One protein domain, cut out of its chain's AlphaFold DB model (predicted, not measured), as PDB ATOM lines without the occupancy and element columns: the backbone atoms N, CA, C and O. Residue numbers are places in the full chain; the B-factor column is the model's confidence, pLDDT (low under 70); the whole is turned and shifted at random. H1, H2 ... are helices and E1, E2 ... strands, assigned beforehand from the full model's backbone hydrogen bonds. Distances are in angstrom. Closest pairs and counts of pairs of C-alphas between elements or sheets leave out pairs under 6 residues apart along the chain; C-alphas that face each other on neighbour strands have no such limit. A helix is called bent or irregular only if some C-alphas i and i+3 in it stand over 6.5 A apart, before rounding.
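Overview. This is residues 27 to 80 and 88 to 213 of the 436 residues of an uncharacterized protein of Stigmatella aurantiaca (UniProt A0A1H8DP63). A small sandwich of two sheets, partly face to face with their strands crossed at 36 degrees, makes the middle of a long model, and a separate hairpin lies toward each end: the long, bent hairpin E7 and E8 with the short helix H1 beside it at one end, the small hairpin E12 and E13 at the other. The larger sheet, E2, E3, E4, E5, E9 and E10, is branched, strongly twisted and antiparallel in its five pairs; the smaller runs E6, E1, E11 and is mixed. The long link after E9 wanders past E5 before it returns to E10. The printed part has 180 residues, with one named helix and 13 named strands in the order E1 E2 E3 E4 H1 E5 E6 E7 E8 E9 E10 E11 E12 E13; the class is mostly strand, though under half of the residues are in named elements. The whole is loose and elongated, with a radius of gyration of the C-alphas of 19.7 A and spans of 65 by 37 by 29 A.

Arrangement. In the branched sheet E9, residues 138 to 145, has three neighbours, and its pairing is staggered. E10, residues 170 to 176, lies on one side of it, antiparallel, with N 140 and O 174 2.8 A apart; E9 and E10 form a hairpin. On the other side of E9 lie E3, residues 49 to 55, beside residues 138 to 142, and E2, residues 38 to 41, beside residues 144 to 145. N 52 and O 139 are 2.8 A apart, and N 39 and O 145 are 2.7 A apart. E4, residues 58 to 61, is an edge strand and forms a hairpin with E3, with N 55 and O 58 2.8 A apart. E5, residues 90 to 94, is the edge strand beside E2, with N 94 and O 38 2.8 A apart; its residues 90 to 91 pair antiparallel with residues 160 to 161. In the second sheet E1, residues 27 to 31, is the inner strand, antiparallel to E6, residues 99 to 104, with N 28 and O 102 2.8 A apart, and parallel to E11, residues 182 to 185, with N 183 and O 27 2.9 A apart. The two sheets form a sandwich, two sheets face to face, 9.2 A centre to centre where they face each other; for instance, the closest C-alphas of E10 and E11, Gln 174 and Val 185, are 6.1 A apart. E7, residues 108 to 117, bends by 73 degrees at residue 113 and forms a hairpin with E8, residues 123 to 130, with N 110 and O 128 3.0 A apart. Both are apart from the strands of the sandwich. The closest C-alphas of E8 and H1, residues 73 to 76, are those of Cys 126 and Cys 73, 4.8 A apart. H1 is too short for a pair of O i and N i+4, and its one pair of O i and N i+3 is not within hydrogen-bond range. E12, residues 205 to 207, and E13, residues 210 to 212, form a hairpin apart from the other named elements, with N 205 and O 212 2.8 A apart.

Along the chain. E1 begins at C-alpha 27 (6.680, -13.246, 8.259). The longer strands are E7, 23.4 A from first to last C-alpha, E9, 23.3 A, E8, 21.5 A, E10, 19.9 A, and E3, 19.0 A. E9 begins at C-alpha 138 (9.530, -16.468, 20.721), and E13 ends at C-alpha 212 (30.639, 3.636, 9.226).

Size, cuts and confidence. The two C-alphas farthest apart are those of Asp 119 and Glu 195, 65.8 A. Residues 81 to 87 are not printed, and C-alphas 80 and 88 are 23.9 A apart across the cut. The links E4 to H1, E9 to E10 and E11 to E12 are long. The mean pLDDT of the printed part is 82.9; residues 66 to 80, 111 to 126 and 196 are under 70.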
ATOM      1  N   THR A  27       5.715 -13.977   9.081       96.75
ATOM      2  CA  THR A  27       6.680 -13.246   8.259       96.75
ATOM      3  C   THR A  27       7.769 -12.657   9.151       96.75
ATOM      4  O   THR A  27       7.511 -11.803  10.002       96.75
ATOM      5  N   LEU A  28       9.007 -13.090   8.938       96.56
ATOM      6  CA  LEU A  28      10.188 -12.557   9.601       96.56
ATOM      7  C   LEU A  28      10.830 -11.515   8.687       96.56
ATOM      8  O   LEU A  28      11.294 -11.838   7.592       96.56
ATOM      9  N   ARG A  29      10.864 -10.261   9.137       96.94
ATOM     10  CA  ARG A  29      11.371  -9.124   8.365       96.94
ATOM     11  C   ARG A  29      12.613  -8.524   9.009       96.94
ATOM     12  O   ARG A  29      12.639  -8.249  10.207       96.94
ATOM     13  N   ILE A  30      13.607  -8.218   8.183       96.50
ATOM     14  CA  ILE A  30      14.689  -7.292   8.532       96.50
ATOM     15  C   ILE A  30      14.440  -5.989   7.808       96.50
ATOM     16  O   ILE A  30      14.214  -6.000   6.601       96.50
ATOM     17  N   ARG A  31      14.563  -4.870   8.518       96.06
ATOM     18  CA  ARG A  31      14.590  -3.544   7.900       96.06
ATOM     19  C   ARG A  31      15.865  -2.811   8.292       96.06
ATOM     20  O   ARG A  31      16.099  -2.564   9.474       96.06
ATOM     21  N   ASN A  32      16.695  -2.467   7.308       94.69
ATOM     22  CA  ASN A  32      17.896  -1.674   7.552       94.69
ATOM     23  C   ASN A  32      17.564  -0.178   7.502       94.69
ATOM     24  O   ASN A  32      17.674   0.446   6.458       94.69
ATOM     25  N   GLU A  33      17.184   0.406   8.634       91.69
ATOM     26  CA  GLU A  33      16.945   1.857   8.762       91.69
ATOM     27  C   GLU A  33      18.238   2.649   9.046       91.69
ATOM     28  O   GLU A  33      18.202   3.815   9.436       91.69
ATOM     29  N   THR A  34      19.408   2.009   8.939       88.81
ATOM     30  CA  THR A  34      20.685   2.697   9.150       88.81
ATOM     31  C   THR A  34      21.144   3.380   7.866       88.81
ATOM     32  O   THR A  34      20.817   2.949   6.763       88.81
ATOM     33  N   SER A  35      21.971   4.418   7.997       80.19
ATOM     34  CA  SER A  35      22.571   5.121   6.854       80.19
ATOM     35  C   SER A  35      23.641   4.310   6.111       80.19
ATOM     36  O   SER A  35      24.179   4.783   5.111       80.19
ATOM     37  N   GLN A  36      23.973   3.104   6.582       84.69
ATOM     38  CA  GLN A  36      25.030   2.270   6.023       84.69
ATOM     39  C   GLN A  36      24.506   0.888   5.625       84.69
ATOM     40  O   GLN A  36      23.497   0.406   6.140       84.69
ATOM     41  N   ALA A  37      25.192   0.226   4.694       89.00
ATOM     42  CA  ALA A  37      24.859  -1.157   4.384       89.00
ATOM     43  C   ALA A  37      25.304  -2.080   5.530       89.00
ATOM     44  O   ALA A  37      26.330  -1.847   6.172       89.00
ATOM     45  N   ILE A  38      24.552  -3.153   5.748       92.00
ATOM     46  CA  ILE A  38      24.936  -4.247   6.642       92.00
ATOM     47  C   ILE A  38      25.094  -5.530   5.832       92.00
ATOM     48  O   ILE A  38      24.575  -5.653   4.726       92.00
ATOM     49  N   PHE A  39      25.773  -6.512   6.399       93.44
ATOM     50  CA  PHE A  39      25.874  -7.859   5.872       93.44
ATOM     51  C   PHE A  39      25.191  -8.818   6.833       93.44
ATOM     52  O   PHE A  39      25.458  -8.787   8.035       93.44
ATOM     53  N   VAL A  40      24.344  -9.682   6.291       95.19
ATOM     54  CA  VAL A  40      23.681 -10.760   7.030       95.19
ATOM     55  C   VAL A  40      24.105 -12.110   6.471       95.19
ATOM     56  O   VAL A  40      24.512 -12.206   5.310       95.19
ATOM     57  N   ASP A  41      24.031 -13.150   7.294       93.12
ATOM     58  CA  ASP A  41      24.241 -14.521   6.839       93.12
ATOM     59  C   ASP A  41      23.103 -14.896   5.885       93.12
ATOM     60  O   ASP A  41      21.936 -14.775   6.216       93.12
ATOM     61  N   ALA A  42      23.421 -15.310   4.672       92.88
ATOM     62  CA  ALA A  42      22.424 -15.759   3.704       92.88
ATOM     63  C   ALA A  42      22.626 -17.231   3.349       92.88
ATOM     64  O   ALA A  42      22.124 -17.716   2.335       92.88
ATOM     65  N   THR A  43      23.382 -17.944   4.182       88.50
ATOM     66  CA  THR A  43      23.460 -19.394   4.130       88.50
ATOM     67  C   THR A  43      22.069 -19.948   4.429       88.50
ATOM     68  O   THR A  43      21.401 -19.507   5.368       88.50
ATOM     69  N   ASP A  44      21.620 -20.868   3.577       83.94
ATOM     70  CA  ASP A  44      20.316 -21.532   3.678       83.94
ATOM     71  C   ASP A  44      19.111 -20.587   3.720       83.94
ATOM     72  O   ASP A  44      18.113 -20.884   4.369       83.94
ATOM     73  N   ASP A  45      19.216 -19.436   3.049       84.81
ATOM     74  CA  ASP A  45      18.141 -18.441   2.943       84.81
ATOM     75  C   ASP A  45      17.623 -17.948   4.311       84.81
ATOM     76  O   ASP A  45      16.531 -17.396   4.434       84.81
ATOM     77  N   THR A  46      18.444 -18.087   5.360       85.25
ATOM     78  CA  THR A  46      18.106 -17.675   6.733       85.25
ATOM     79  C   THR A  46      18.020 -16.160   6.900       85.25
ATOM     80  O   THR A  46      17.396 -15.682   7.848       85.25
ATOM     81  N   LEU A  47      18.651 -15.399   5.999       89.56
ATOM     82  CA  LEU A  47      18.787 -13.940   6.055       89.56
ATOM     83  C   LEU A  47      19.412 -13.431   7.370       89.56
ATOM     84  O   LEU A  47      19.216 -12.286   7.749       89.56
ATOM     85  N   GLY A  48      20.157 -14.266   8.097       87.94
ATOM     86  CA  GLY A  48      20.796 -13.916   9.365       87.94
ATOM     87  C   GLY A  48      19.817 -13.908  10.533       87.94
ATOM     88  O   GLY A  48      20.186 -13.488  11.631       87.94
ATOM     89  N   LEU A  49      18.592 -14.384  10.294       93.44
ATOM     90  CA  LEU A  49      17.517 -14.501  11.264       93.44
ATOM     91  C   LEU A  49      17.489 -15.891  11.867       93.44
ATOM     92  O   LEU A  49      17.434 -16.892  11.149       93.44
ATOM     93  N   ARG A  50      17.451 -15.940  13.196       92.31
ATOM     94  CA  ARG A  50      17.285 -17.169  13.967       92.31
ATOM     95  C   ARG A  50      16.107 -17.015  14.907       92.31
ATOM     96  O   ARG A  50      16.109 -16.118  15.753       92.31
ATOM     97  N   VAL A  51      15.128 -17.904  14.790       93.12
ATOM     98  CA  VAL A  51      14.045 -17.996  15.769       93.12
ATOM     99  C   VAL A  51      14.533 -18.793  16.977       93.12
ATOM    100  O   VAL A  51      15.185 -19.832  16.857       93.12
ATOM    101  N   GLN A  52      14.251 -18.274  18.166       93.75
ATOM    102  CA  GLN A  52      14.637 -18.867  19.434       93.75
ATOM    103  C   GLN A  52      13.404 -19.148  20.279       93.75
ATOM    104  O   GLN A  52      12.519 -18.303  20.415       93.75
ATOM    105  N   ARG A  53      13.383 -20.333  20.890       91.44
ATOM    106  CA  ARG A  53      12.348 -20.771  21.830       91.44
ATOM    107  C   ARG A  53      12.894 -20.734  23.249       91.44
ATOM    108  O   ARG A  53      14.079 -21.003  23.480       91.44
ATOM    109  N   ARG A  54      12.039 -20.418  24.220       88.44
ATOM    110  CA  ARG A  54      12.416 -20.406  25.634       88.44
ATOM    111  C   ARG A  54      12.184 -21.778  26.265       88.44
ATOM    112  O   ARG A  54      11.055 -22.166  26.529       88.44
ATOM    113  N   VAL A  55      13.259 -22.482  26.600       83.44
ATOM    114  CA  VAL A  55      13.221 -23.785  27.277       83.44
ATOM    115  C   VAL A  55      13.827 -23.640  28.669       83.44
ATOM    116  O   VAL A  55      14.982 -23.250  28.824       83.44
ATOM    117  N   ARG A  56      13.037 -23.923  29.714       83.75
ATOM    118  CA  ARG A  56      13.466 -23.838  31.131       83.75
ATOM    119  C   ARG A  56      14.129 -22.498  31.492       83.75
ATOM    120  O   ARG A  56      15.093 -22.442  32.250       83.75
ATOM    121  N   GLY A  57      13.603 -21.407  30.936       82.50
ATOM    122  CA  GLY A  57      14.094 -20.054  31.192       82.50
ATOM    123  C   GLY A  57      15.287 -19.619  30.335       82.50
ATOM    124  O   GLY A  57      15.624 -18.438  30.383       82.50
ATOM    125  N   GLN A  58      15.873 -20.512  29.535       87.19
ATOM    126  CA  GLN A  58      16.960 -20.213  28.601       87.19
ATOM    127  C   GLN A  58      16.452 -20.184  27.159       87.19
ATOM    128  O   GLN A  58      15.494 -20.868  26.816       87.19
ATOM    129  N   TRP A  59      17.076 -19.363  26.320       88.56
ATOM    130  CA  TRP A  59      16.716 -19.227  24.912       88.56
ATOM    131  C   TRP A  59      17.616 -20.107  24.053       88.56
ATOM    132  O   TRP A  59      18.838 -20.013  24.164       88.56
ATOM    133  N   TYR A  60      17.012 -20.911  23.184       85.38
ATOM    134  CA  TYR A  60      17.720 -21.794  22.262       85.38
ATOM    135  C   TYR A  60      17.257 -21.540  20.836       85.38
ATOM    136  O   TYR A  60      16.054 -21.490  20.582       85.38
ATOM    137  N   SER A  61      18.209 -21.405  19.915       85.75
ATOM    138  CA  SER A  61      17.917 -21.471  18.484       85.75
ATOM    139  C   SER A  61      17.578 -22.913  18.118       85.75
ATOM    140  O   SER A  61      18.297 -23.829  18.522       85.75
ATOM    141  N   PHE A  62      16.506 -23.112  17.362       79.88
ATOM    142  CA  PHE A  62      16.119 -24.424  16.846       79.88
ATOM    143  C   PHE A  62      16.233 -24.453  15.322       79.88
ATOM    144  O   PHE A  62      16.358 -23.419  14.668       79.88
ATOM    145  N   VAL A  63      16.233 -25.661  14.767       72.44
ATOM    146  CA  VAL A  63      16.238 -25.876  13.322       72.44
ATOM    147  C   VAL A  63      14.806 -25.714  12.816       72.44
ATOM    148  O   VAL A  63      13.919 -26.454  13.234       72.44
ATOM    149  N   GLU A  64      14.582 -24.732  11.947       73.62
ATOM    150  CA  GLU A  64      13.255 -24.442  11.388       73.62
ATOM    151  C   GLU A  64      12.825 -25.497  10.364       73.62
ATOM    152  O   GLU A  64      11.655 -25.838  10.309       73.62
ATOM    153  N   ALA A  65      13.765 -26.080   9.615       70.31
ATOM    154  CA  ALA A  65      13.522 -27.215   8.730       70.31
ATOM    155  C   ALA A  65      14.740 -28.153   8.733       70.31
ATOM    156  O   ALA A  65      15.876 -27.671   8.650       70.31
ATOM    157  N   PRO A  66      14.554 -29.479   8.859       64.94
ATOM    158  CA  PRO A  66      15.674 -30.403   8.884       64.94
ATOM    159  C   PRO A  66      16.423 -30.353   7.540       64.94
ATOM    160  O   PRO A  66      15.793 -30.334   6.484       64.94
ATOM    161  N   PRO A  67      17.768 -30.380   7.542       62.91
ATOM    162  CA  PRO A  67      18.558 -30.287   6.312       62.91
ATOM    163  C   PRO A  67      18.411 -31.518   5.396       62.91
ATOM    164  O   PRO A  67      18.879 -31.502   4.258       62.91
ATOM    165  N   CYS A  68      17.765 -32.583   5.880       65.19
ATOM    166  CA  CYS A  68      17.349 -33.745   5.105       65.19
ATOM    167  C   CYS A  68      16.103 -34.389   5.739       65.19
ATOM    168  O   CYS A  68      15.957 -34.412   6.963       65.19
ATOM    169  N   GLU A  69      15.248 -34.995   4.914       62.88
ATOM    170  CA  GLU A  69      14.049 -35.730   5.358       62.88
ATOM    171  C   GLU A  69      14.382 -36.932   6.256       62.88
ATOM    172  O   GLU A  69      13.548 -37.370   7.045       62.88
ATOM    173  N   CYS A  70      15.619 -37.439   6.185       61.03
ATOM    174  CA  CYS A  70      16.094 -38.534   7.025       61.03
ATOM    175  C   CYS A  70      16.101 -38.198   8.522       61.03
ATOM    176  O   CYS A  70      16.070 -39.120   9.320       61.03
ATOM    177  N   LEU A  71      16.170 -36.921   8.919       59.78
ATOM    178  CA  LEU A  71      16.210 -36.528  10.337       59.78
ATOM    179  C   LEU A  71      14.823 -36.501  11.004       59.78
ATOM    180  O   LEU A  71      14.739 -36.327  12.221       59.78
ATOM    181  N   ALA A  72      13.752 -36.693  10.229       61.81
ATOM    182  CA  ALA A  72      12.408 -36.887  10.754       61.81
ATOM    183  C   ALA A  72      12.251 -38.302  11.339       61.81
ATOM    184  O   ALA A  72      12.739 -39.281  10.763       61.81
ATOM    185  N   CYS A  73      11.531 -38.423  12.459       61.09
ATOM    186  CA  CYS A  73      11.277 -39.710  13.127       61.09
ATOM    187  C   CYS A  73      10.675 -40.780  12.197       61.09
ATOM    188  O   CYS A  73      11.017 -41.957  12.316       61.09
ATOM    189  N   ASP A  74       9.859 -40.371  11.223       59.81
ATOM    190  CA  ASP A  74       9.195 -41.275  10.277       59.81
ATOM    191  C   ASP A  74      10.164 -41.916   9.256       59.81
ATOM    192  O   ASP A  74       9.859 -42.965   8.687       59.81
ATOM    193  N   SER A  75      11.350 -41.327   9.056       56.41
ATOM    194  CA  SER A  75      12.320 -41.711   8.014       56.41
ATOM    195  C   SER A  75      13.594 -42.359   8.570       56.41
ATOM    196  O   SER A  75      14.213 -43.199   7.910       56.41
ATOM    197  N   ILE A  76      14.007 -41.988   9.788       55.50
ATOM    198  CA  ILE A  76      15.281 -42.415  10.399       55.50
ATOM    199  C   ILE A  76      15.289 -43.927  10.702       55.50
ATOM    200  O   ILE A  76      16.309 -44.594  10.553       55.50
ATOM    201  N   CYS A  77      14.133 -44.500  11.045       54.44
ATOM    202  CA  CYS A  77      13.985 -45.929  11.333       54.44
ATOM    203  C   CYS A  77      13.950 -46.811  10.051       54.44
ATOM    204  O   CYS A  77      13.774 -48.025  10.146       54.44
ATOM    205  N   GLY A  78      14.128 -46.217   8.858       57.75
ATOM    206  CA  GLY A  78      14.103 -46.888   7.550       57.75
ATOM    207  C   GLY A  78      15.458 -47.044   6.836       57.75
ATOM    208  O   GLY A  78      15.464 -47.428   5.670       57.75
ATOM    209  N   GLY A  79      16.593 -46.742   7.486       56.41
ATOM    210  CA  GLY A  79      17.931 -46.849   6.868       56.41
ATOM    211  C   GLY A  79      18.306 -45.661   5.966       56.41
ATOM    212  O   GLY A  79      18.978 -45.821   4.947       56.41
ATOM    213  N   CYS A  80      17.836 -44.459   6.306       58.59
ATOM    214  CA  CYS A  80      18.027 -43.250   5.506       58.59
ATOM    215  C   CYS A  80      19.427 -42.644   5.725       58.59
ATOM    216  O   CYS A  80      19.781 -42.260   6.838       58.59
ATOM    217  N   PRO A  88      28.369 -23.789   0.741       85.06
ATOM    218  CA  PRO A  88      29.308 -22.701   0.944       85.06
ATOM    219  C   PRO A  88      28.605 -21.564   1.687       85.06
ATOM    220  O   PRO A  88      27.467 -21.224   1.361       85.06
ATOM    221  N   SER A  89      29.288 -20.971   2.664       90.25
ATOM    222  CA  SER A  89      28.771 -19.806   3.378       90.25
ATOM    223  C   SER A  89      28.546 -18.644   2.417       90.25
ATOM    224  O   SER A  89      29.371 -18.367   1.535       90.25
ATOM    225  N   ARG A  90      27.410 -17.971   2.588       93.81
ATOM    226  CA  ARG A  90      27.031 -16.805   1.792       93.81
ATOM    227  C   ARG A  90      26.647 -15.665   2.713       93.81
ATOM    228  O   ARG A  90      26.077 -15.878   3.777       93.81
ATOM    229  N   VAL A  91      26.910 -14.446   2.268       94.25
ATOM    230  CA  VAL A  91      26.450 -13.227   2.933       94.25
ATOM    231  C   VAL A  91      25.651 -12.377   1.960       94.25
ATOM    232  O   VAL A  91      25.929 -12.360   0.759       94.25
ATOM    233  N   TRP A  92      24.665 -11.650   2.474       94.44
ATOM    234  CA  TRP A  92      23.890 -10.686   1.699       94.44
ATOM    235  C   TRP A  92      24.147  -9.280   2.227       94.44
ATOM    236  O   TRP A  92      23.960  -9.016   3.414       94.44
ATOM    237  N   LYS A  93      24.580  -8.378   1.339       92.75
ATOM    238  CA  LYS A  93      24.652  -6.940   1.611       92.75
ATOM    239  C   LYS A  93      23.254  -6.319   1.546       92.75
ATOM    240  O   LYS A  93      22.688  -6.192   0.466       92.75
ATOM    241  N   LEU A  94      22.724  -5.907   2.688       93.12
ATOM    242  CA  LEU A  94      21.455  -5.203   2.808       93.12
ATOM    243  C   LEU A  94      21.702  -3.689   2.828       93.12
ATOM    244  O   LEU A  94      22.320  -3.166   3.759       93.12
ATOM    245  N   LEU A  95      21.245  -2.987   1.790       91.56
ATOM    246  CA  LEU A  95      21.415  -1.536   1.646       91.56
ATOM    247  C   LEU A  95      20.526  -0.740   2.629       91.56
ATOM    248  O   LEU A  95      19.565  -1.300   3.162       91.56
ATOM    249  N   PRO A  96      20.834   0.548   2.876       89.94
ATOM    250  CA  PRO A  96      19.959   1.457   3.619       89.94
ATOM    251  C   PRO A  96      18.528   1.479   3.079       89.94
ATOM    252  O   PRO A  96      18.316   1.420   1.869       89.94
ATOM    253  N   GLU A  97      17.557   1.582   3.983       91.25
ATOM    254  CA  GLU A  97      16.109   1.606   3.736       91.25
ATOM    255  C   GLU A  97      15.531   0.375   3.022       91.25
ATOM    256  O   GLU A  97      14.336   0.332   2.721       91.25
ATOM    257  N   VAL A  98      16.339  -0.663   2.792       94.25
ATOM    258  CA  VAL A  98      15.876  -1.925   2.213       94.25
ATOM    259  C   VAL A  98      15.359  -2.847   3.316       94.25
ATOM    260  O   VAL A  98      15.927  -2.939   4.412       94.25
ATOM    261  N   ALA A  99      14.276  -3.553   2.999       94.88
ATOM    262  CA  ALA A  99      13.743  -4.635   3.808       94.88
ATOM    263  C   ALA A  99      13.864  -5.973   3.069       94.88
ATOM    264  O   ALA A  99      13.684  -6.033   1.853       94.88
ATOM    265  N   LEU A 100      14.154  -7.035   3.818       95.00
ATOM    266  CA  LEU A 100      14.093  -8.416   3.345       95.00
ATOM    267  C   LEU A 100      13.165  -9.213   4.253       95.00
ATOM    268  O   LEU A 100      13.097  -8.963   5.457       95.00
ATOM    269  N   GLU A 101      12.469 -10.176   3.665       95.69
ATOM    270  CA  GLU A 101      11.467 -10.987   4.344       95.69
ATOM    271  C   GLU A 101      11.674 -12.460   4.017       95.69
ATOM    272  O   GLU A 101      12.043 -12.815   2.896       95.69
ATOM    273  N   ARG A 102      11.391 -13.314   4.998       93.94
ATOM    274  CA  ARG A 102      11.158 -14.742   4.790       93.94
ATOM    275  C   ARG A 102      10.013 -15.208   5.674       93.94
ATOM    276  O   ARG A 102       9.706 -14.575   6.681       93.94
ATOM    277  N   GLU A 103       9.401 -16.320   5.313       93.38
ATOM    278  CA  GLU A 103       8.345 -16.926   6.116       93.38
ATOM    279  C   GLU A 103       8.934 -18.008   7.026       93.38
ATOM    280  O   GLU A 103       9.788 -18.791   6.609       93.38
ATOM    281  N   TRP A 104       8.497 -18.030   8.282       92.69
ATOM    282  CA  TRP A 104       8.615 -19.192   9.150       92.69
ATOM    283  C   TRP A 104       7.258 -19.884   9.178       92.69
ATOM    284  O   TRP A 104       6.257 -19.265   9.530       92.69
ATOM    285  N   GLU A 105       7.226 -21.171   8.839       90.44
ATOM    286  CA  GLU A 105       5.981 -21.938   8.710       90.44
ATOM    287  C   GLU A 105       5.240 -22.144  10.041       90.44
ATOM    288  O   GLU A 105       4.112 -22.625  10.036       90.44
ATOM    289  N   GLY A 106       5.837 -21.773  11.180       86.69
ATOM    290  CA  GLY A 106       5.165 -21.806  12.481       86.69
ATOM    291  C   GLY A 106       5.250 -23.150  13.202       86.69
ATOM    292  O   GLY A 106       4.419 -23.427  14.062       86.69
ATOM    293  N   PHE A 107       6.238 -23.991  12.881       86.50
ATOM    294  CA  PHE A 107       6.562 -25.194  13.654       86.50
ATOM    295  C   PHE A 107       8.005 -25.168  14.159       86.50
ATOM    296  O   PHE A 107       8.875 -24.476  13.625       86.50
ATOM    297  N   VAL A 108       8.263 -25.947  15.205       83.56
ATOM    298  CA  VAL A 108       9.595 -26.141  15.780       83.56
ATOM    299  C   VAL A 108       9.971 -27.614  15.730       83.56
ATOM    300  O   VAL A 108       9.128 -28.481  15.945       83.56
ATOM    301  N   GLN A 109      11.236 -27.914  15.452       79.81
ATOM    302  CA  GLN A 109      11.747 -29.281  15.519       79.81
ATOM    303  C   GLN A 109      12.198 -29.582  16.951       79.81
ATOM    304  O   GLN A 109      13.129 -28.946  17.455       79.81
ATOM    305  N   VAL A 110      11.539 -30.536  17.608       73.44
ATOM    306  CA  VAL A 110      11.894 -30.999  18.957       73.44
ATOM    307  C   VAL A 110      12.446 -32.416  18.918       73.44
ATOM    308  O   VAL A 110      11.972 -33.253  18.155       73.44
ATOM    309  N   ASP A 111      13.460 -32.671  19.746       67.31
ATOM    310  CA  ASP A 111      14.038 -34.004  19.929       67.31
ATOM    311  C   ASP A 111      13.031 -34.880  20.686       67.31
ATOM    312  O   ASP A 111      12.667 -34.585  21.833       67.31
ATOM    313  N   GLU A 112      12.522 -35.922  20.033       63.91
ATOM    314  CA  GLU A 112      11.616 -36.869  20.669       63.91
ATOM    315  C   GLU A 112      12.443 -37.897  21.455       63.91
ATOM    316  O   GLU A 112      13.462 -38.408  21.002       63.91
ATOM    317  N   THR A 113      11.991 -38.272  22.653       52.56
ATOM    318  CA  THR A 113      12.665 -39.292  23.482       52.56
ATOM    319  C   THR A 113      12.747 -40.685  22.829       52.56
ATOM    320  O   THR A 113      13.379 -41.586  23.386       52.56
ATOM    321  N   ALA A 114      12.098 -40.889  21.679       49.62
ATOM    322  CA  ALA A 114      12.170 -42.109  20.891       49.62
ATOM    323  C   ALA A 114      13.469 -42.121  20.068       49.62
ATOM    324  O   ALA A 114      13.630 -41.386  19.103       49.62
ATOM    325  N   SER A 115      14.411 -42.973  20.463       52.28
ATOM    326  CA  SER A 115      15.674 -43.169  19.751       52.28
ATOM    327  C   SER A 115      15.552 -44.336  18.774       52.28
ATOM    328  O   SER A 115      15.130 -45.429  19.158       52.28
ATOM    329  N   CYS A 116      15.947 -44.131  17.520       53.91
ATOM    330  CA  CYS A 116      16.157 -45.227  16.570       53.91
ATOM    331  C   CYS A 116      17.629 -45.664  16.653       53.91
ATOM    332  O   CYS A 116      18.510 -44.849  16.932       53.91
ATOM    333  N   ARG A 117      17.907 -46.958  16.451       55.94
ATOM    334  CA  ARG A 117      19.283 -47.436  16.262       55.94
ATOM    335  C   ARG A 117      19.622 -47.365  14.782       55.94
ATOM    336  O   ARG A 117      18.862 -47.899  13.980       55.94
ATOM    337  N   ASP A 118      20.740 -46.740  14.445       57.91
ATOM    338  CA  ASP A 118      21.303 -46.849  13.100       57.91
ATOM    339  C   ASP A 118      21.859 -48.269  12.845       57.91
ATOM    340  O   ASP A 118      21.911 -49.114  13.748       57.91
ATOM    341  N   ASP A 119      22.317 -48.536  11.618       54.97
ATOM    342  CA  ASP A 119      22.918 -49.824  11.228       54.97
ATOM    343  C   ASP A 119      24.198 -50.170  12.022       54.97
ATOM    344  O   ASP A 119      24.654 -51.317  12.013       54.97
ATOM    345  N   SER A 120      24.777 -49.197  12.738       56.22
ATOM    346  CA  SER A 120      25.929 -49.372  13.632       56.22
ATOM    347  C   SER A 120      25.532 -49.651  15.092       56.22
ATOM    348  O   SER A 120      26.384 -49.971  15.923       56.22
ATOM    349  N   GLY A 121      24.233 -49.590  15.409       54.50
ATOM    350  CA  GLY A 121      23.676 -49.784  16.745       54.50
ATOM    351  C   GLY A 121      23.695 -48.536  17.634       54.50
ATOM    352  O   GLY A 121      23.345 -48.644  18.814       54.50
ATOM    353  N   ALA A 122      24.080 -47.372  17.103       54.03
ATOM    354  CA  ALA A 122      24.090 -46.103  17.820       54.03
ATOM    355  C   ALA A 122      22.673 -45.514  17.904       54.03
ATOM    356  O   ALA A 122      21.916 -45.545  16.937       54.03
ATOM    357  N   LEU A 123      22.305 -44.989  19.078       55.69
ATOM    358  CA  LEU A 123      21.025 -44.306  19.274       55.69
ATOM    359  C   LEU A 123      21.096 -42.922  18.629       55.69
ATOM    360  O   LEU A 123      21.896 -42.086  19.051       55.69
ATOM    361  N   GLN A 124      20.240 -42.683  17.644       56.38
ATOM    362  CA  GLN A 124      20.075 -41.387  17.004       56.38
ATOM    363  C   GLN A 124      18.760 -40.764  17.487       56.38
ATOM    364  O   GLN A 124      17.703 -41.398  17.410       56.38
ATOM    365  N   GLY A 125      18.844 -39.550  18.043       58.91
ATOM    366  CA  GLY A 125      17.667 -38.732  18.352       58.91
ATOM    367  C   GLY A 125      16.958 -38.341  17.059       58.91
ATOM    368  O   GLY A 125      17.617 -38.121  16.038       58.91
ATOM    369  N   CYS A 126      15.629 -38.313  17.084       65.00
ATOM    370  CA  CYS A 126      14.819 -37.968  15.924       65.00
ATOM    371  C   CYS A 126      14.065 -36.662  16.177       65.00
ATOM    372  O   CYS A 126      13.652 -36.371  17.300       65.00
ATOM    373  N   LEU A 127      13.917 -35.853  15.129       71.06
ATOM    374  CA  LEU A 127      13.217 -34.579  15.215       71.06
ATOM    375  C   LEU A 127      11.756 -34.766  14.811       71.06
ATOM    376  O   LEU A 127      11.461 -35.359  13.767       71.06
ATOM    377  N   LYS A 128      10.848 -34.250  15.637       75.06
ATOM    378  CA  LYS A 128       9.417 -34.197  15.346       75.06
ATOM    379  C   LYS A 128       8.954 -32.743  15.274       75.06
ATOM    380  O   LYS A 128       9.307 -31.961  16.163       75.06
ATOM    381  N   PRO A 129       8.143 -32.372  14.268       78.88
ATOM    382  CA  PRO A 129       7.531 -31.057  14.234       78.88
ATOM    383  C   PRO A 129       6.510 -30.922  15.372       78.88
ATOM    384  O   PRO A 129       5.611 -31.748  15.533       78.88
ATOM    385  N   GLU A 130       6.644 -29.860  16.154       85.50
ATOM    386  CA  GLU A 130       5.673 -29.414  17.151       85.50
ATOM    387  C   GLU A 130       5.095 -28.069  16.700       85.50
ATOM    388  O   GLU A 130       5.839 -27.165  16.312       85.50
ATOM    389  N   VAL A 131       3.768 -27.932  16.770       87.06
ATOM    390  CA  VAL A 131       3.086 -26.651  16.564       87.06
ATOM    391  C   VAL A 131       2.959 -25.955  17.925       87.06
ATOM    392  O   VAL A 131       2.225 -26.450  18.788       87.06
ATOM    393  N   PRO A 132       3.683 -24.845  18.158       86.06
ATOM    394  CA  PRO A 132       3.623 -24.115  19.415       86.06
ATOM    395  C   PRO A 132       2.281 -23.392  19.582       86.06
ATOM    396  O   PRO A 132       1.528 -23.193  18.628       86.06
ATOM    397  N   SER A 133       1.981 -22.968  20.810       87.81
ATOM    398  CA  SER A 133       0.816 -22.110  21.061       87.81
ATOM    399  C   SER A 133       0.974 -20.763  20.346       87.81
ATOM    400  O   SER A 133       2.070 -20.204  20.308       87.81
ATOM    401  N   VAL A 134      -0.124 -20.197  19.835       88.50
ATOM    402  CA  VAL A 134      -0.121 -18.868  19.188       88.50
ATOM    403  C   VAL A 134       0.241 -17.728  20.143       88.50
ATOM    404  O   VAL A 134       0.666 -16.669  19.689       88.50
ATOM    405  N   ASP A 135       0.110 -17.972  21.449       90.06
ATOM    406  CA  ASP A 135       0.473 -17.044  22.523       90.06
ATOM    407  C   ASP A 135       1.870 -17.340  23.108       90.06
ATOM    408  O   ASP A 135       2.315 -16.671  24.045       90.06
ATOM    409  N   GLU A 136       2.571 -18.366  22.608       91.94
ATOM    410  CA  GLU A 136       3.927 -18.674  23.060       91.94
ATOM    411  C   GLU A 136       4.899 -17.577  22.605       91.94
ATOM    412  O   GLU A 136       4.937 -17.192  21.438       91.94
ATOM    413  N   THR A 137       5.705 -17.065  23.539       94.69
ATOM    414  CA  THR A 137       6.706 -16.038  23.238       94.69
ATOM    415  C   THR A 137       7.961 -16.653  22.628       94.69
ATOM    416  O   THR A 137       8.662 -17.447  23.262       94.69
ATOM    417  N   PHE A 138       8.291 -16.192  21.430       95.38
ATOM    418  CA  PHE A 138       9.530 -16.468  20.721       95.38
ATOM    419  C   PHE A 138      10.439 -15.246  20.719       95.38
ATOM    420  O   PHE A 138      10.035 -14.129  21.049       95.38
ATOM    421  N   ARG A 139      11.694 -15.462  20.332       96.19
ATOM    422  CA  ARG A 139      12.659 -14.389  20.122       96.19
ATOM    423  C   ARG A 139      13.315 -14.530  18.763       96.19
ATOM    424  O   ARG A 139      13.936 -15.546  18.476       96.19
ATOM    425  N   LEU A 140      13.196 -13.495  17.950       96.00
ATOM    426  CA  LEU A 140      13.908 -13.354  16.697       96.00
ATOM    427  C   LEU A 140      15.262 -12.697  16.971       96.00
ATOM    428  O   LEU A 140      15.320 -11.590  17.508       96.00
ATOM    429  N   GLU A 141      16.352 -13.378  16.636       95.75
ATOM    430  CA  GLU A 141      17.709 -12.837  16.695       95.75
ATOM    431  C   GLU A 141      18.211 -12.555  15.277       95.75
ATOM    432  O   GLU A 141      18.225 -13.451  14.435       95.75
ATOM    433  N   LEU A 142      18.635 -11.317  15.030       95.56
ATOM    434  CA  LEU A 142      19.351 -10.912  13.821       95.56
ATOM    435  C   LEU A 142      20.811 -10.694  14.190       95.56
ATOM    436  O   LEU A 142      21.098  -9.805  14.992       95.56
ATOM    437  N   CYS A 143      21.718 -11.444  13.572       93.56
ATOM    438  CA  CYS A 143      23.153 -11.181  13.644       93.56
ATOM    439  C   CYS A 143      23.657 -10.634  12.304       93.56
ATOM    440  O   CYS A 143      23.437 -11.233  11.251       93.56
ATOM    441  N   TYR A 144      24.344  -9.496  12.350       93.88
ATOM    442  CA  TYR A 144      24.845  -8.787  11.174       93.88
ATOM    443  C   TYR A 144      26.259  -8.251  11.412       93.88
ATOM    444  O   TYR A 144      26.695  -8.104  12.552       93.88
ATOM    445  N   ALA A 145      26.976  -7.925  10.341       90.88
ATOM    446  CA  ALA A 145      28.240  -7.192  10.394       90.88
ATOM    447  C   ALA A 145      28.172  -5.973   9.471       90.88
ATOM    448  O   ALA A 145      27.464  -5.981   8.473       90.88
ATOM    449  N   VAL A 146      28.928  -4.919   9.767       86.00
ATOM    450  CA  VAL A 146      29.018  -3.732   8.891       86.00
ATOM    451  C   VAL A 146      30.096  -3.878   7.810       86.00
ATOM    452  O   VAL A 146      30.188  -3.063   6.903       86.00
ATOM    453  N   SER A 147      30.924  -4.921   7.882       81.88
ATOM    454  CA  SER A 147      31.944  -5.224   6.878       81.88
ATOM    455  C   SER A 147      32.235  -6.719   6.845       81.88
ATOM    456  O   SER A 147      32.319  -7.368   7.888       81.88
ATOM    457  N   VAL A 148      32.411  -7.254   5.638       84.69
ATOM    458  CA  VAL A 148      32.847  -8.632   5.399       84.69
ATOM    459  C   VAL A 148      33.973  -8.591   4.368       84.69
ATOM    460  O   VAL A 148      33.704  -8.639   3.167       84.69
ATOM    461  N   PRO A 149      35.245  -8.491   4.800       78.69
ATOM    462  CA  PRO A 149      36.378  -8.358   3.882       78.69
ATOM    463  C   PRO A 149      36.481  -9.485   2.843       78.69
ATOM    464  O   PRO A 149      37.003  -9.276   1.752       78.69
ATOM    465  N   SER A 150      35.970 -10.676   3.166       80.06
ATOM    466  CA  SER A 150      35.975 -11.847   2.285       80.06
ATOM    467  C   SER A 150      34.902 -11.831   1.190       80.06
ATOM    468  O   SER A 150      35.010 -12.619   0.257       80.06
ATOM    469  N   ALA A 151      33.892 -10.957   1.269       80.19
ATOM    470  CA  ALA A 151      32.732 -10.981   0.371       80.19
ATOM    471  C   ALA A 151      32.988 -10.368  -1.021       80.19
ATOM    472  O   ALA A 151      32.168 -10.534  -1.923       80.19
ATOM    473  N   GLY A 152      34.113  -9.667  -1.215       72.50
ATOM    474  CA  GLY A 152      34.389  -8.922  -2.449       72.50
ATOM    475  C   GLY A 152      33.387  -7.778  -2.714       72.50
ATOM    476  O   GLY A 152      32.550  -7.464  -1.862       72.50
ATOM    477  N   PRO A 153      33.475  -7.101  -3.873       74.62
ATOM    478  CA  PRO A 153      32.524  -6.054  -4.246       74.62
ATOM    479  C   PRO A 153      31.137  -6.646  -4.549       74.62
ATOM    480  O   PRO A 153      31.011  -7.596  -5.318       74.62
ATOM    481  N   THR A 154      30.088  -6.062  -3.966       82.69
ATOM    482  CA  THR A 154      28.684  -6.432  -4.210       82.69
ATOM    483  C   THR A 154      27.766  -5.213  -4.097       82.69
ATOM    484  O   THR A 154      27.978  -4.322  -3.261       82.69
ATOM    485  N   ASP A 155      26.745  -5.173  -4.950       83.19
ATOM    486  CA  ASP A 155      25.697  -4.149  -4.989       83.19
ATOM    487  C   ASP A 155      24.505  -4.478  -4.072       83.19
ATOM    488  O   ASP A 155      23.632  -3.639  -3.883       83.19
ATOM    489  N   GLY A 156      24.491  -5.667  -3.457       86.62
ATOM    490  CA  GLY A 156      23.392  -6.126  -2.605       86.62
ATOM    491  C   GLY A 156      22.197  -6.710  -3.359       86.62
ATOM    492  O   GLY A 156      21.189  -7.021  -2.729       86.62
ATOM    493  N   SER A 157      22.295  -6.915  -4.676       88.38
ATOM    494  CA  SER A 157      21.224  -7.530  -5.476       88.38
ATOM    495  C   SER A 157      21.048  -9.031  -5.213       88.38
ATOM    496  O   SER A 157      19.946  -9.556  -5.361       88.38
ATOM    497  N   ALA A 158      22.114  -9.727  -4.804       91.44
ATOM    498  CA  ALA A 158      22.102 -11.154  -4.502       91.44
ATOM    499  C   ALA A 158      23.146 -11.525  -3.429       91.44
ATOM    500  O   ALA A 158      24.145 -10.812  -3.264       91.44
ATOM    501  N   PRO A 159      22.981 -12.667  -2.733       92.62
ATOM    502  CA  PRO A 159      23.998 -13.157  -1.813       92.62
ATOM    503  C   PRO A 159      25.277 -13.590  -2.532       92.62
ATOM    504  O   PRO A 159      25.226 -14.310  -3.537       92.62
ATOM    505  N   VAL A 160      26.426 -13.252  -1.955       92.62
ATOM    506  CA  VAL A 160      27.765 -13.577  -2.470       92.62
ATOM    507  C   VAL A 160      28.500 -14.540  -1.529       92.62
ATOM    508  O   VAL A 160      28.152 -14.609  -0.348       92.62
ATOM    509  N   PRO A 161      29.494 -15.313  -2.011       92.50
ATOM    510  CA  PRO A 161      30.328 -16.139  -1.141       92.50
ATOM    511  C   PRO A 161      31.007 -15.301  -0.051       92.50
ATOM    512  O   PRO A 161      31.563 -14.245  -0.340       92.50
ATOM    513  N   GLY A 162      30.975 -15.767   1.195       90.62
ATOM    514  CA  GLY A 162      31.577 -15.054   2.319       90.62
ATOM    515  C   GLY A 162      31.084 -15.571   3.666       90.62
ATOM    516  O   GLY A 162      30.132 -16.343   3.738       90.62
ATOM    517  N   GLN A 163      31.730 -15.137   4.744       90.94
ATOM    518  CA  GLN A 163      31.352 -15.502   6.109       90.94
ATOM    519  C   GLN A 163      31.394 -14.265   7.000       90.94
ATOM    520  O   GLN A 163      32.361 -13.504   6.947       90.94
ATOM    521  N   LEU A 164      30.367 -14.082   7.834       89.50
ATOM    522  CA  LEU A 164      30.353 -13.013   8.831       89.50
ATOM    523  C   LEU A 164      31.488 -13.225   9.855       89.50
ATOM    524  O   LEU A 164      31.484 -14.256  10.534       89.50
ATOM    525  N   PRO A 165      32.421 -12.270  10.028       85.69
ATOM    526  CA  PRO A 165      33.492 -12.389  11.017       85.69
ATOM    527  C   PRO A 165      32.910 -12.412  12.432       85.69
ATOM    528  O   PRO A 165      32.193 -11.492  12.813       85.69
ATOM    529  N   ALA A 166      33.183 -13.463  13.207       84.69
ATOM    530  CA  ALA A 166      32.568 -13.663  14.524       84.69
ATOM    531  C   ALA A 166      32.855 -12.518  15.516       84.69
ATOM    532  O   ALA A 166      32.028 -12.214  16.369       84.69
ATOM    533  N   ASP A 167      34.008 -11.870  15.382       80.00
ATOM    534  CA  ASP A 167      34.461 -10.724  16.172       80.00
ATOM    535  C   ASP A 167      33.833  -9.385  15.749       80.00
ATOM    536  O   ASP A 167      33.855  -8.430  16.524       80.00
ATOM    537  N   ALA A 168      33.240  -9.315  14.553       80.44
ATOM    538  CA  ALA A 168      32.585  -8.123  14.010       80.44
ATOM    539  C   ALA A 168      31.048  -8.224  13.989       80.44
ATOM    540  O   ALA A 168      30.376  -7.339  13.451       80.44
ATOM    541  N   GLN A 169      30.483  -9.309  14.531       88.44
ATOM    542  CA  GLN A 169      29.039  -9.529  14.555       88.44
ATOM    543  C   GLN A 169      28.360  -8.721  15.663       88.44
ATOM    544  O   GLN A 169      28.737  -8.762  16.835       88.44
ATOM    545  N   HIS A 170      27.278  -8.052  15.288       90.19
ATOM    546  CA  HIS A 170      26.323  -7.427  16.185       90.19
ATOM    547  C   HIS A 170      25.019  -8.208  16.119       90.19
ATOM    548  O   HIS A 170      24.491  -8.433  15.031       90.19
ATOM    549  N   CYS A 171      24.494  -8.610  17.275       93.62
ATOM    550  CA  CYS A 171      23.225  -9.322  17.348       93.62
ATOM    551  C   CYS A 171      22.180  -8.487  18.090       93.62
ATOM    552  O   CYS A 171      22.413  -8.027  19.210       93.62
ATOM    553  N   VAL A 172      21.021  -8.321  17.465       95.38
ATOM    554  CA  VAL A 172      19.841  -7.644  18.011       95.38
ATOM    555  C   VAL A 172      18.706  -8.645  18.144       95.38
ATOM    556  O   VAL A 172      18.665  -9.653  17.439       95.38
ATOM    557  N   ARG A 173      17.806  -8.400  19.095       95.88
ATOM    558  CA  ARG A 173      16.769  -9.358  19.478       95.88
ATOM    559  C   ARG A 173      15.425  -8.665  19.596       95.88
ATOM    560  O   ARG A 173      15.350  -7.611  20.221       95.88
ATOM    561  N   GLN A 174      14.395  -9.304  19.058       96.25
ATOM    562  CA  GLN A 174      13.004  -8.878  19.154       96.25
ATOM    563  C   GLN A 174      12.164 -10.060  19.642       96.25
ATOM    564  O   GLN A 174      12.226 -11.144  19.067       96.25
ATOM    565  N   GLU A 175      11.412  -9.876  20.723       97.00
ATOM    566  CA  GLU A 175      10.434 -10.875  21.171       97.00
ATOM    567  C   GLU A 175       9.129 -10.708  20.383       97.00
ATOM    568  O   GLU A 175       8.783  -9.584  20.010       97.00
ATOM    569  N   PHE A 176       8.450 -11.821  20.107       96.19
ATOM    570  CA  PHE A 176       7.195 -11.855  19.355       96.19
ATOM    571  C   PHE A 176       6.361 -13.090  19.717       96.19
ATOM    572  O   PHE A 176       6.861 -14.042  20.324       96.19
ATOM    573  N   THR A 177       5.099 -13.089  19.310       95.31
ATOM    574  CA  THR A 177       4.183 -14.238  19.362       95.31
ATOM    575  C   THR A 177       3.681 -14.588  17.956       95.31
ATOM    576  O   THR A 177       3.545 -13.683  17.127       95.31
ATOM    577  N   PRO A 178       3.376 -15.862  17.636       91.81
ATOM    578  CA  PRO A 178       2.852 -16.225  16.316       91.81
ATOM    579  C   PRO A 178       1.574 -15.467  15.920       91.81
ATOM    580  O   PRO A 178       1.356 -15.207  14.740       91.81
ATOM    581  N   ALA A 179       0.757 -15.055  16.897       91.62
ATOM    582  CA  ALA A 179      -0.446 -14.252  16.669       91.62
ATOM    583  C   ALA A 179      -0.184 -12.880  16.010       91.62
ATOM    584  O   ALA A 179      -1.097 -12.312  15.411       91.62
ATOM    585  N   GLU A 180       1.037 -12.342  16.100       92.75
ATOM    586  CA  GLU A 180       1.407 -11.063  15.477       92.75
ATOM    587  C   GLU A 180       1.500 -11.153  13.947       92.75
ATOM    588  O   GLU A 180       1.335 -10.141  13.264       92.75
ATOM    589  N   GLY A 181       1.749 -12.349  13.395       92.62
ATOM    590  CA  GLY A 181       1.819 -12.629  11.953       92.62
ATOM    591  C   GLY A 181       3.019 -12.020  11.216       92.62
ATOM    592  O   GLY A 181       3.507 -12.610  10.257       92.62
ATOM    593  N   VAL A 182       3.542 -10.878  11.668       96.38
ATOM    594  CA  VAL A 182       4.755 -10.239  11.146       96.38
ATOM    595  C   VAL A 182       5.605  -9.750  12.310       96.38
ATOM    596  O   VAL A 182       5.132  -8.986  13.147       96.38
ATOM    597  N   VAL A 183       6.880 -10.123  12.318       96.62
ATOM    598  CA  VAL A 183       7.874  -9.592  13.255       96.62
ATOM    599  C   VAL A 183       8.991  -8.910  12.476       96.62
ATOM    600  O   VAL A 183       9.586  -9.485  11.566       96.62
ATOM    601  N   GLU A 184       9.277  -7.661  12.837       96.69
ATOM    602  CA  GLU A 184      10.332  -6.855  12.226       96.69
ATOM    603  C   GLU A 184      11.466  -6.627  13.226       96.69
ATOM    604  O   GLU A 184      11.243  -6.169  14.347       96.69
ATOM    605  N   VAL A 185      12.698  -6.920  12.810       96.00
ATOM    606  CA  VAL A 185      13.914  -6.652  13.584       96.00
ATOM    607  C   VAL A 185      14.817  -5.677  12.830       96.00
ATOM    608  O   VAL A 185      14.918  -5.707  11.601       96.00
ATOM    609  N   ARG A 186      15.467  -4.777  13.576       94.69
ATOM    610  CA  ARG A 186      16.245  -3.660  13.025       94.69
ATOM    611  C   ARG A 186      17.671  -3.651  13.574       94.69
ATOM    612  O   ARG A 186      17.837  -3.862  14.778       94.69
ATOM    613  N   PRO A 187      18.694  -3.384  12.742       92.88
ATOM    614  CA  PRO A 187      20.062  -3.171  13.209       92.88
ATOM    615  C   PRO A 187      20.152  -2.001  14.194       92.88
ATOM    616  O   PRO A 187      19.342  -1.075  14.157       92.88
ATOM    617  N   LEU A 188      21.180  -2.006  15.045       90.25
ATOM    618  CA  LEU A 188      21.487  -0.846  15.877       90.25
ATOM    619  C   LEU A 188      21.961   0.323  15.004       90.25
ATOM    620  O   LEU A 188      22.726   0.099  14.057       90.25
ATOM    621  N   PRO A 189      21.576   1.567  15.342       86.75
ATOM    622  CA  PRO A 189      22.113   2.736  14.670       86.75
ATOM    623  C   PRO A 189      23.640   2.805  14.854       86.75
ATOM    624  O   PRO A 189      24.155   2.387  15.899       86.75
ATOM    625  N   PRO A 190      24.381   3.338  13.868       85.12
ATOM    626  CA  PRO A 190      25.825   3.482  13.981       85.12
ATOM    627  C   PRO A 190      26.208   4.406  15.153       85.12
ATOM    628  O   PRO A 190      25.483   5.366  15.433       85.12
ATOM    629  N   PRO A 191      27.350   4.175  15.828       86.06
ATOM    630  CA  PRO A 191      27.831   5.081  16.863       86.06
ATOM    631  C   PRO A 191      28.088   6.488  16.302       86.06
ATOM    632  O   PRO A 191      28.633   6.607  15.200       86.06
ATOM    633  N   PRO A 192      27.754   7.556  17.045       89.19
ATOM    634  CA  PRO A 192      28.091   8.911  16.638       89.19
ATOM    635  C   PRO A 192      29.601   9.152  16.741       89.19
ATOM    636  O   PRO A 192      30.297   8.538  17.554       89.19
ATOM    637  N   CYS A 193      30.103  10.096  15.956       89.06
ATOM    638  CA  CYS A 193      31.485  10.554  16.003       89.06
ATOM    639  C   CYS A 193      31.585  12.046  15.690       89.06
ATOM    640  O   CYS A 193      30.694  12.645  15.091       89.06
ATOM    641  N   THR A 194      32.699  12.648  16.091       86.12
ATOM    642  CA  THR A 194      33.050  14.015  15.700       86.12
ATOM    643  C   THR A 194      33.909  13.962  14.442       86.12
ATOM    644  O   THR A 194      34.814  13.134  14.364       86.12
ATOM    645  N   GLU A 195      33.655  14.842  13.469       75.75
ATOM    646  CA  GLU A 195      34.453  14.938  12.239       75.75
ATOM    647  C   GLU A 195      35.959  15.023  12.566       75.75
ATOM    648  O   GLU A 195      36.385  15.785  13.437       75.75
ATOM    649  N   GLY A 196      36.762  14.178  11.911       69.12
ATOM    650  CA  GLY A 196      38.204  14.060  12.162       69.12
ATOM    651  C   GLY A 196      38.606  13.229  13.391       69.12
ATOM    652  O   GLY A 196      39.797  12.976  13.574       69.12
ATOM    653  N   ALA A 197      37.662  12.762  14.216       79.06
ATOM    654  CA  ALA A 197      37.948  11.804  15.280       79.06
ATOM    655  C   ALA A 197      38.012  10.369  14.733       79.06
ATOM    656  O   ALA A 197      37.241   9.979  13.854       79.06
ATOM    657  N   ALA A 198      38.920   9.563  15.289       77.31
ATOM    658  CA  ALA A 198      38.983   8.142  14.978       77.31
ATOM    659  C   ALA A 198      37.780   7.415  15.590       77.31
ATOM    660  O   ALA A 198      37.473   7.573  16.774       77.31
ATOM    661  N   CYS A 199      37.129   6.580  14.789       84.44
ATOM    662  CA  CYS A 199      36.140   5.643  15.289       84.44
ATOM    663  C   CYS A 199      36.825   4.503  16.052       84.44
ATOM    664  O   CYS A 199      37.929   4.078  15.713       84.44
ATOM    665  N   THR A 200      36.178   4.003  17.105       79.56
ATOM    666  CA  THR A 200      36.766   2.982  17.991       79.56
ATOM    667  C   THR A 200      36.866   1.607  17.336       79.56
ATOM    668  O   THR A 200      37.707   0.802  17.731       79.56
ATOM    669  N   ALA A 201      36.004   1.320  16.358       76.00
ATOM    670  CA  ALA A 201      36.002   0.051  15.644       76.00
ATOM    671  C   ALA A 201      37.038   0.067  14.499       76.00
ATOM    672  O   ALA A 201      37.039   0.998  13.686       76.00
ATOM    673  N   PRO A 202      37.903  -0.956  14.378       74.06
ATOM    674  CA  PRO A 202      38.848  -1.061  13.269       74.06
ATOM    675  C   PRO A 202      38.157  -0.994  11.901       74.06
ATOM    676  O   PRO A 202      37.104  -1.595  11.697       74.06
ATOM    677  N   GLY A 203      38.754  -0.269  10.953       75.06
ATOM    678  CA  GLY A 203      38.234  -0.154   9.585       75.06
ATOM    679  C   GLY A 203      36.988   0.729   9.429       75.06
ATOM    680  O   GLY A 203      36.431   0.776   8.333       75.06
ATOM    681  N   THR A 204      36.563   1.434  10.482       82.31
ATOM    682  CA  THR A 204      35.467   2.410  10.408       82.31
ATOM    683  C   THR A 204      35.981   3.837  10.227       82.31
ATOM    684  O   THR A 204      37.035   4.209  10.743       82.31
ATOM    685  N   LEU A 205      35.225   4.637   9.478       86.69
ATOM    686  CA  LEU A 205      35.477   6.049   9.215       86.69
ATOM    687  C   LEU A 205      34.366   6.887   9.838       86.69
ATOM    688  O   LEU A 205      33.199   6.493   9.812       86.69
ATOM    689  N   CYS A 206      34.732   8.053  10.365       88.69
ATOM    690  CA  CYS A 206      33.754   9.044  10.781       88.69
ATOM    691  C   CYS A 206      33.283   9.827   9.554       88.69
ATOM    692  O   CYS A 206      34.020  10.676   9.056       88.69
ATOM    693  N   LEU A 207      32.081   9.532   9.064       87.19
ATOM    694  CA  LEU A 207      31.465  10.221   7.933       87.19
ATOM    695  C   LEU A 207      30.141  10.819   8.393       87.19
ATOM    696  O   LEU A 207      29.331  10.131   9.003       87.19
ATOM    697  N   GLU A 208      29.944  12.115   8.141       82.50
ATOM    698  CA  GLU A 208      28.702  12.834   8.478       82.50
ATOM    699  C   GLU A 208      28.265  12.684   9.951       82.50
ATOM    700  O   GLU A 208      27.082  12.677  10.280       82.50
ATOM    701  N   GLY A 209      29.239  12.572  10.861       85.12
ATOM    702  CA  GLY A 209      28.995  12.458  12.299       85.12
ATOM    703  C   GLY A 209      28.649  11.049  12.785       85.12
ATOM    704  O   GLY A 209      28.260  10.891  13.943       85.12
ATOM    705  N   VAL A 210      28.805  10.021  11.944       87.69
ATOM    706  CA  VAL A 210      28.608   8.615  12.319       87.69
ATOM    707  C   VAL A 210      29.779   7.720  11.910       87.69
ATOM    708  O   VAL A 210      30.428   7.925  10.884       87.69
ATOM    709  N   CYS A 211      30.056   6.701  12.724       87.56
ATOM    710  CA  CYS A 211      31.072   5.694  12.437       87.56
ATOM    711  C   CYS A 211      30.530   4.624  11.490       87.56
ATOM    712  O   CYS A 211      29.689   3.811  11.879       87.56
ATOM    713  N   THR A 212      31.052   4.586  10.266       84.12
ATOM    714  CA  THR A 212      30.639   3.636   9.226       84.12
ATOM    715  C   THR A 212      31.814   2.805   8.720       84.12
ATOM    716  O   THR A 212      32.921   3.313   8.551       84.12
ATOM    717  N   ALA A 213      31.588   1.512   8.478       79.31
ATOM    718  CA  ALA A 213      32.570   0.641   7.815       79.31
ATOM    719  C   ALA A 213      32.359   0.586   6.293       79.31
ATOM    720  O   ALA A 213      33.284   0.279   5.530       79.31
TER     721      ALA A 213